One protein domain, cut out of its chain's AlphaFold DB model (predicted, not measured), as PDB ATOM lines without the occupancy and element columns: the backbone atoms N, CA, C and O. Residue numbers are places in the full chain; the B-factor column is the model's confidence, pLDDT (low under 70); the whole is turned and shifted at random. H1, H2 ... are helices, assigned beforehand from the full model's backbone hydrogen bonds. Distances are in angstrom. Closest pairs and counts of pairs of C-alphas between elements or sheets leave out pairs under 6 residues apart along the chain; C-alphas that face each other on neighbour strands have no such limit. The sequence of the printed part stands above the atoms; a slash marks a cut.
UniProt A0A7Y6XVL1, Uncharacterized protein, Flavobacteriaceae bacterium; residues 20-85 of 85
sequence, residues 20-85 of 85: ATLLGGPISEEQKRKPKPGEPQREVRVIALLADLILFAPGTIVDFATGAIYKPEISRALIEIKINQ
ATOM      1  N   ALA A  20      37.545  83.661  36.344       49.88
ATOM      2  CA  ALA A  20      38.015  83.590  34.970       49.88
ATOM      3  C   ALA A  20      37.277  82.536  34.130       49.88
ATOM      4  O   ALA A  20      37.208  82.680  32.913       49.88
ATOM      5  N   THR A  21      36.642  81.526  34.731       48.47
ATOM      6  CA  THR A  21      35.833  80.545  33.984       48.47
ATOM      7  C   THR A  21      34.421  81.064  33.683       48.47
ATOM      8  O   THR A  21      33.829  80.660  32.685       48.47
ATOM      9  N   LEU A  22      33.883  81.993  34.487       51.69
ATOM     10  CA  LEU A  22      32.550  82.573  34.256       51.69
ATOM     11  C   LEU A  22      32.550  83.671  33.179       51.69
ATOM     12  O   LEU A  22      31.553  83.823  32.477       51.69
ATOM     13  N   LEU A  23      33.655  84.410  33.015       57.47
ATOM     14  CA  LEU A  23      33.776  85.492  32.019       57.47
ATOM     15  C   LEU A  23      34.854  85.257  30.944       57.47
ATOM     16  O   LEU A  23      34.833  85.910  29.900       57.47
ATOM     17  N   GLY A  24      35.817  84.363  31.173       60.53
ATOM     18  CA  GLY A  24      37.009  84.211  30.331       60.53
ATOM     19  C   GLY A  24      36.957  83.080  29.302       60.53
ATOM     20  O   GLY A  24      37.720  83.138  28.329       60.53
ATOM     21  N   GLY A  25      36.040  82.119  29.466       70.69
ATOM     22  CA  GLY A  25      35.910  80.947  28.595       70.69
ATOM     23  C   GLY A  25      37.036  79.914  28.782       70.69
ATOM     24  O   GLY A  25      37.870  80.051  29.678       70.69
ATOM     25  N   PRO A  26      37.067  78.847  27.964       75.38
ATOM     26  CA  PRO A  26      38.116  77.830  28.032       75.38
ATOM     27  C   PRO A  26      39.504  78.421  27.737       75.38
ATOM     28  O   PRO A  26      39.667  79.249  26.842       75.38
ATOM     29  N   ILE A  27      40.514  77.959  28.481       81.00
ATOM     30  CA  ILE A  27      41.913  78.380  28.318       81.00
ATOM     31  C   ILE A  27      42.573  77.514  27.240       81.00
ATOM     32  O   ILE A  27      42.697  76.297  27.404       81.00
ATOM     33  N   SER A  28      43.028  78.152  26.165       83.38
ATOM     34  CA  SER A  28      43.774  77.522  25.069       83.38
ATOM     35  C   SER A  28      45.194  77.102  25.475       83.38
ATOM     36  O   SER A  28      45.781  77.606  26.438       83.38
ATOM     37  N   GLU A  29      45.785  76.188  24.704       83.69
ATOM     38  CA  GLU A  29      47.170  75.753  24.914       83.69
ATOM     39  C   GLU A  29      48.178  76.883  24.650       83.69
ATOM     40  O   GLU A  29      49.218  76.946  25.316       83.69
ATOM     41  N   GLU A  30      47.878  77.833  23.752       81.62
ATOM     42  CA  GLU A  30      48.739  79.005  23.564       81.62
ATOM     43  C   GLU A  30      48.750  79.940  24.782       81.62
ATOM     44  O   GLU A  30      49.795  80.499  25.118       81.62
ATOM     45  N   GLN A  31      47.625  80.071  25.494       83.81
ATOM     46  CA  GLN A  31      47.529  80.924  26.682       83.81
ATOM     47  C   GLN A  31      48.348  80.368  27.853       83.81
ATOM     48  O   GLN A  31      48.911  81.144  28.628       83.81
ATOM     49  N   LYS A  32      48.470  79.040  27.964       84.56
ATOM     50  CA  LYS A  32      49.271  78.371  29.005       84.56
ATOM     51  C   LYS A  32      50.767  78.409  28.695       84.56
ATOM     52  O   LYS A  32      51.591  78.540  29.604       84.56
ATOM     53  N   ARG A  33      51.134  78.311  27.415       85.25
ATOM     54  CA  ARG A  33      52.533  78.248  26.980       85.25
ATOM     55  C   ARG A  33      53.234  79.601  27.153       85.25
ATOM     56  O   ARG A  33      52.709  80.655  26.803       85.25
ATOM     57  N   LYS A  34      54.460  79.578  27.685       83.19
ATOM     58  CA  LYS A  34      55.321  80.769  27.735       83.19
ATOM     59  C   LYS A  34      55.865  81.093  26.332       83.19
ATOM     60  O   LYS A  34      56.199  80.150  25.613       83.19
ATOM     61  N   PRO A  35      56.001  82.383  25.964       82.75
ATOM     62  CA  PRO A  35      56.628  82.776  24.704       82.75
ATOM     63  C   PRO A  35      58.059  82.252  24.609       82.75
ATOM     64  O   PRO A  35      58.804  82.288  25.597       82.75
ATOM     65  N   LYS A  36      58.447  81.779  23.428       86.00
ATOM     66  CA  LYS A  36      59.843  81.450  23.123       86.00
ATOM     67  C   LYS A  36      60.664  82.734  22.931       86.00
ATOM     68  O   LYS A  36      60.099  83.790  22.640       86.00
ATOM     69  N   PRO A  37      61.999  82.675  23.060       85.06
ATOM     70  CA  PRO A  37      62.857  83.798  22.693       85.06
ATOM     71  C   PRO A  37      62.580  84.249  21.251       85.06
ATOM     72  O   PRO A  37      62.606  83.431  20.336       85.06
ATOM     73  N   GLY A  38      62.295  85.541  21.065       84.31
ATOM     74  CA  GLY A  38      61.941  86.123  19.766       84.31
ATOM     75  C   GLY A  38      60.442  86.136  19.437       84.31
ATOM     76  O   GLY A  38      60.060  86.788  18.470       84.31
ATOM     77  N   GLU A  39      59.586  85.488  20.235       82.88
ATOM     78  CA  GLU A  39      58.130  85.594  20.075       82.88
ATOM     79  C   GLU A  39      57.583  86.878  20.729       82.88
ATOM     80  O   GLU A  39      58.094  87.322  21.766       82.88
ATOM     81  N   PRO A  40      56.520  87.477  20.161       80.06
ATOM     82  CA  PRO A  40      55.867  88.635  20.755       80.06
ATOM     83  C   PRO A  40      55.298  88.310  22.142       80.06
ATOM     84  O   PRO A  40      54.820  87.206  22.416       80.06
ATOM     85  N   GLN A  41      55.317  89.305  23.034       82.00
ATOM     86  CA  GLN A  41      54.779  89.154  24.384       82.00
ATOM     87  C   GLN A  41      53.275  88.827  24.372       82.00
ATOM     88  O   GLN A  41      52.527  89.183  23.451       82.00
ATOM     89  N   ARG A  42      52.822  88.119  25.417       86.06
ATOM     90  CA  ARG A  42      51.404  87.793  25.576       86.06
ATOM     91  C   ARG A  42      50.606  89.029  25.963       86.06
ATOM     92  O   ARG A  42      50.908  89.663  26.966       86.06
ATOM     93  N   GLU A  43      49.569  89.337  25.190       87.56
ATOM     94  CA  GLU A  43      48.644  90.412  25.537       87.56
ATOM     95  C   GLU A  43      47.772  90.016  26.723       87.56
ATOM     96  O   GLU A  43      47.224  88.914  26.773       87.56
ATOM     97  N   VAL A  44      47.617  90.944  27.658       88.25
ATOM     98  CA  VAL A  44      46.837  90.766  28.882       88.25
ATOM     99  C   VAL A  44      45.420  91.302  28.669       88.25
ATOM    100  O   VAL A  44      45.207  92.336  28.026       88.25
ATOM    101  N   ARG A  45      44.424  90.614  29.224       87.88
ATOM    102  CA  ARG A  45      43.044  91.095  29.328       87.88
ATOM    103  C   ARG A  45      42.977  92.164  30.422       87.88
ATOM    104  O   ARG A  45      42.664  91.868  31.567       87.88
ATOM    105  N   VAL A  46      43.275  93.414  30.064       86.88
ATOM    106  CA  VAL A  46      43.378  94.545  31.016       86.88
ATOM    107  C   VAL A  46      42.130  94.693  31.891       86.88
ATOM    108  O   VAL A  46      42.245  94.938  33.084       86.88
ATOM    109  N   ILE A  47      40.939  94.490  31.322       83.81
ATOM    110  CA  ILE A  47      39.681  94.579  32.074       83.81
ATOM    111  C   ILE A  47      39.594  93.479  33.141       83.81
ATOM    112  O   ILE A  47      39.212  93.770  34.267       83.81
ATOM    113  N   ALA A  48      39.992  92.244  32.815       82.69
ATOM    114  CA  ALA A  48      40.016  91.142  33.778       82.69
ATOM    115  C   ALA A  48      41.046  91.401  34.888       82.69
ATOM    116  O   ALA A  48      40.739  91.230  36.061       82.69
ATOM    117  N   LEU A  49      42.222  91.926  34.527       86.38
ATOM    118  CA  LEU A  49      43.253  92.311  35.493       86.38
ATOM    119  C   LEU A  49      42.751  93.374  36.479       86.38
ATOM    120  O   LEU A  49      42.977  93.255  37.678       86.38
ATOM    121  N   LEU A  50      42.075  94.411  35.978       83.94
ATOM    122  CA  LEU A  50      41.516  95.470  36.817       83.94
ATOM    123  C   LEU A  50      40.373  94.957  37.695       83.94
ATOM    124  O   LEU A  50      40.311  95.312  38.870       83.94
ATOM    125  N   ALA A  51      39.492  94.121  37.144       82.19
ATOM    126  CA  ALA A  51      38.395  93.525  37.894       82.19
ATOM    127  C   ALA A  51      38.920  92.681  39.062       82.19
ATOM    128  O   ALA A  51      38.496  92.901  40.195       82.19
ATOM    129  N   ASP A  52      39.889  91.796  38.820       76.62
ATOM    130  CA  ASP A  52      40.481  90.981  39.881       76.62
ATOM    131  C   ASP A  52      41.260  91.825  40.887       76.62
ATOM    132  O   ASP A  52      41.125  91.617  42.086       76.62
ATOM    133  N   LEU A  53      42.035  92.818  40.447       82.06
ATOM    134  CA  LEU A  53      42.808  93.644  41.373       82.06
ATOM    135  C   LEU A  53      41.908  94.434  42.341       82.06
ATOM    136  O   LEU A  53      42.283  94.637  43.496       82.06
ATOM    137  N   ILE A  54      40.726  94.858  41.882       82.62
ATOM    138  CA  ILE A  54      39.755  95.618  42.682       82.62
ATOM    139  C   ILE A  54      38.875  94.694  43.536       82.62
ATOM    140  O   ILE A  54      38.589  95.023  44.687       82.62
ATOM    141  N   LEU A  55      38.425  93.557  42.994       78.62
ATOM    142  CA  LEU A  55      37.441  92.682  43.644       78.62
ATOM    143  C   LEU A  55      38.081  91.555  44.463       78.62
ATOM    144  O   LEU A  55      37.549  91.180  45.506       78.62
ATOM    145  N   PHE A  56      39.199  90.997  43.998       76.44
ATOM    146  CA  PHE A  56      39.858  89.850  44.616       76.44
ATOM    147  C   PHE A  56      41.309  89.684  44.126       76.44
ATOM    148  O   PHE A  56      41.609  88.844  43.278       76.44
ATOM    149  N   ALA A  57      42.236  90.455  44.702       79.00
ATOM    150  CA  ALA A  57      43.646  90.459  44.293       79.00
ATOM    151  C   ALA A  57      44.339  89.070  44.248       79.00
ATOM    152  O   ALA A  57      45.190  88.867  43.379       79.00
ATOM    153  N   PRO A  58      44.006  88.077  45.106       79.12
ATOM    154  CA  PRO A  58      44.549  86.723  44.956       79.12
ATOM    155  C   PRO A  58      44.135  86.037  43.643       79.12
ATOM    156  O   PRO A  58      44.901  85.226  43.121       79.12
ATOM    157  N   GLY A  59      42.968  86.383  43.088       78.75
ATOM    158  CA  GLY A  59      42.477  85.899  41.795       78.75
ATOM    159  C   GLY A  59      43.430  86.246  40.660       78.75
ATOM    160  O   GLY A  59      43.806  85.364  39.893       78.75
ATOM    161  N   THR A  60      43.984  87.462  40.676       84.31
ATOM    162  CA  THR A  60      44.988  87.895  39.697       84.31
ATOM    163  C   THR A  60      46.182  86.941  39.637       84.31
ATOM    164  O   THR A  60      46.652  86.592  38.555       84.31
ATOM    165  N   ILE A  61      46.680  86.478  40.789       83.25
ATOM    166  CA  ILE A  61      47.827  85.558  40.851       83.25
ATOM    167  C   ILE A  61      47.466  84.217  40.202       83.25
ATOM    168  O   ILE A  61      48.250  83.673  39.419       83.25
ATOM    169  N   VAL A  62      46.275  83.697  40.503       83.44
ATOM    170  CA  VAL A  62      45.766  82.442  39.934       83.44
ATOM    171  C   VAL A  62      45.560  82.573  38.422       83.44
ATOM    172  O   VAL A  62      45.922  81.667  37.670       83.44
ATOM    173  N   ASP A  63      45.078  83.714  37.949       83.00
ATOM    174  CA  ASP A  63      44.846  83.995  36.532       83.00
ATOM    175  C   ASP A  63      46.148  84.115  35.727       83.00
ATOM    176  O   ASP A  63      46.233  83.638  34.588       83.00
ATOM    177  N   PHE A  64      47.207  84.667  36.328       86.94
ATOM    178  CA  PHE A  64      48.555  84.628  35.752       86.94
ATOM    179  C   PHE A  64      49.150  83.216  35.751       86.94
ATOM    180  O   PHE A  64      49.819  82.844  34.782       86.94
ATOM    181  N   ALA A  65      48.917  82.435  36.810       85.44
ATOM    182  CA  ALA A  65      49.436  81.073  36.934       85.44
ATOM    183  C   ALA A  65      48.767  80.099  35.951       85.44
ATOM    184  O   ALA A  65      49.441  79.253  35.363       85.44
ATOM    185  N   THR A  66      47.459  80.237  35.742       84.75
ATOM    186  CA  THR A  66      46.675  79.415  34.804       84.75
ATOM    187  C   THR A  66      46.785  79.896  33.357       84.75
ATOM    188  O   THR A  66      46.551  79.122  32.429       84.75
ATOM    189  N   GLY A  67      47.156  81.162  33.149       86.38
ATOM    190  CA  GLY A  67      47.200  81.798  31.836       86.38
ATOM    191  C   GLY A  67      45.851  82.349  31.363       86.38
ATOM    192  O   GLY A  67      45.771  82.870  30.249       86.38
ATOM    193  N   ALA A  68      44.806  82.294  32.197       85.94
ATOM    194  CA  ALA A  68      43.480  82.826  31.882       85.94
ATOM    195  C   ALA A  68      43.494  84.340  31.609       85.94
ATOM    196  O   ALA A  68      42.708  84.844  30.801       85.94
ATOM    197  N   ILE A  69      44.451  85.054  32.212       87.38
ATOM    198  CA  ILE A  69      44.619  86.500  32.039       87.38
ATOM    199  C   ILE A  69      45.050  86.901  30.621       87.38
ATOM    200  O   ILE A  69      44.912  88.064  30.237       87.38
ATOM    201  N   TYR A  70      45.586  85.977  29.819       89.19
ATOM    202  CA  TYR A  70      46.082  86.297  28.481       89.19
ATOM    203  C   TYR A  70      44.957  86.277  27.440       89.19
ATOM    204  O   TYR A  70      44.000  85.501  27.531       89.19
ATOM    205  N   LYS A  71      45.053  87.141  26.426       86.62
ATOM    206  CA  LYS A  71      44.142  87.122  25.275       86.62
ATOM    207  C   LYS A  71      44.424  85.890  24.396       86.62
ATOM    208  O   LYS A  71      45.599  85.604  24.152       86.62
ATOM    209  N   PRO A  72      43.387  85.193  23.902       84.31
ATOM    210  CA  PRO A  72      43.554  84.083  22.969       84.31
ATOM    211  C   PRO A  72      43.979  84.598  21.587       84.31
ATOM    212  O   PRO A  72      43.739  85.765  21.251       84.31
ATOM    213  N   GLU A  73      44.603  83.741  20.780       81.19
ATOM    214  CA  GLU A  73      45.182  84.126  19.484       81.19
ATOM    215  C   GLU A  73      44.119  84.621  18.496       81.19
ATOM    216  O   GLU A  73      44.301  85.654  17.852       81.19
ATOM    217  N   ILE A  74      42.950  83.975  18.481       79.31
ATOM    218  CA  ILE A  74      41.800  84.393  17.663       79.31
ATOM    219  C   ILE A  74      41.407  85.845  17.966       79.31
ATOM    220  O   ILE A  74      41.120  86.615  17.052       79.31
ATOM    221  N   SER A  75      41.426  86.257  19.238       79.50
ATOM    222  CA  SER A  75      41.120  87.645  19.593       79.50
ATOM    223  C   SER A  75      42.150  88.622  19.033       79.50
ATOM    224  O   SER A  75      41.765  89.726  18.665       79.50
ATOM    225  N   ARG A  76      43.431  88.239  18.935       76.94
ATOM    226  CA  ARG A  76      44.445  89.089  18.294       76.94
ATOM    227  C   ARG A  76      44.256  89.164  16.790       76.94
ATOM    228  O   ARG A  76      44.241  90.267  16.262       76.94
ATOM    229  N   ALA A  77      44.023  88.029  16.131       80.06
ATOM    230  CA  ALA A  77      43.781  87.993  14.689       80.06
ATOM    231  C   ALA A  77      42.593  88.889  14.292       80.06
ATOM    232  O   ALA A  77      42.669  89.652  13.333       80.06
ATOM    233  N   LEU A  78      41.509  88.868  15.074       81.12
ATOM    234  CA  LEU A  78      40.359  89.750  14.855       81.12
ATOM    235  C   LEU A  78      40.686  91.233  15.085       81.12
ATOM    236  O   LEU A  78      40.168  92.084  14.363       81.12
ATOM    237  N   ILE A  79      41.526  91.555  16.072       80.75
ATOM    238  CA  ILE A  79      41.976  92.932  16.323       80.75
ATOM    239  C   ILE A  79      42.840  93.430  15.161       80.75
ATOM    240  O   ILE A  79      42.613  94.537  14.684       80.75
ATOM    241  N   GLU A  80      43.778  92.620  14.671       81.62
ATOM    242  CA  GLU A  80      44.624  92.979  13.528       81.62
ATOM    243  C   GLU A  80      43.796  93.232  12.268       81.62
ATOM    244  O   GLU A  80      43.980  94.254  11.610       81.62
ATOM    245  N   ILE A  81      42.817  92.368  11.978       82.12
ATOM    246  CA  ILE A  81      41.881  92.581  10.865       82.12
ATOM    247  C   ILE A  81      41.111  93.893  11.051       82.12
ATOM    248  O   ILE A  81      40.980  94.657  10.103       82.12
ATOM    249  N   LYS A  82      40.619  94.184  12.263       82.75
ATOM    250  CA  LYS A  82      39.854  95.408  12.555       82.75
ATOM    251  C   LYS A  82      40.694  96.685  12.444       82.75
ATOM    252  O   LYS A  82      40.138  97.722  12.113       82.75
ATOM    253  N   ILE A  83      41.987  96.624  12.764       83.94
ATOM    254  CA  ILE A  83      42.917  97.761  12.666       83.94
ATOM    255  C   ILE A  83      43.303  98.035  11.207       83.94
ATOM    256  O   ILE A  83      43.552  99.183  10.852       83.94
ATOM    257  N   ASN A  84      43.367  96.991  10.379       79.50
ATOM    258  CA  ASN A  84      43.834  97.068   8.995       79.50
ATOM    259  C   ASN A  84      42.689  97.132   7.956       79.50
ATOM    260  O   ASN A  84      42.916  96.888   6.770       79.50
ATOM    261  N   GLN A  85      41.465  97.410   8.416       66.44
ATOM    262  CA  GLN A  85      40.251  97.691   7.636       66.44
ATOM    263  C   GLN A  85      39.907  99.173   7.773       66.44
ATOM    264  O   GLN A  85      39.522  99.769   6.745       66.44
TER     265      GLN A  85
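AT A GLANCE: This is residues 20 to 85 of the 85 residues of an uncharacterized protein of Flavobacteriaceae bacterium (UniProt A0A7Y6XVL1). The longest helix, H5, lies at one end, where residues 77 to 85 stick out, and a hairpin of H3 and H4 makes the other end; the link of residues 67 to 72 runs through the middle. Short H1 and H2 lie near H4, and loop residues 35 to 41 stick out. The printed part has 66 residues with five named helices, H1 to H5, no named strand, class all helix; it is only just compact, close to loose (radius of gyration of the C-alphas 12.7 A), spanning 37 by 28 by 19 A.

HOW THE PARTS SIT: H5, residues 73 to 83, touches no helix. H2, residues 29 to 32, is close but not clearly touching H5, closest C-alphas Glu 30 and Glu 73, 7.5 A. H3, residues 46 to 55, and H4, residues 57 to 66, touch as a hairpin, closest C-alphas Asp 52 and Thr 60, 5.5 A, at a steep tilt of 42 degrees, opposite ways. H1, residues 20 to 23, is close but not clearly touching H4, closest C-alphas Ala 20 and Asp 63, 7.0 A. Every O i to N i+4 pair is within hydrogen-bond range in H3 and H5, 5 of 6 in H4; H1 and H2 are too short.

IN THESE COORDINATES: H5 runs 15.4 A to C-alpha 83 at (42.917, 97.761, 12.666), H4 14.9 A, H3 14.1 A; H1 begins at C-alpha 20, (38.015, 83.590, 34.970).

THE WHOLE: The farthest C-alphas, Pro 58 and Gln 85, are 39.1 A apart. The printed part has no cut; H2 to H3 is a long link. Residues 20 to 24 and 85 have pLDDT under 70.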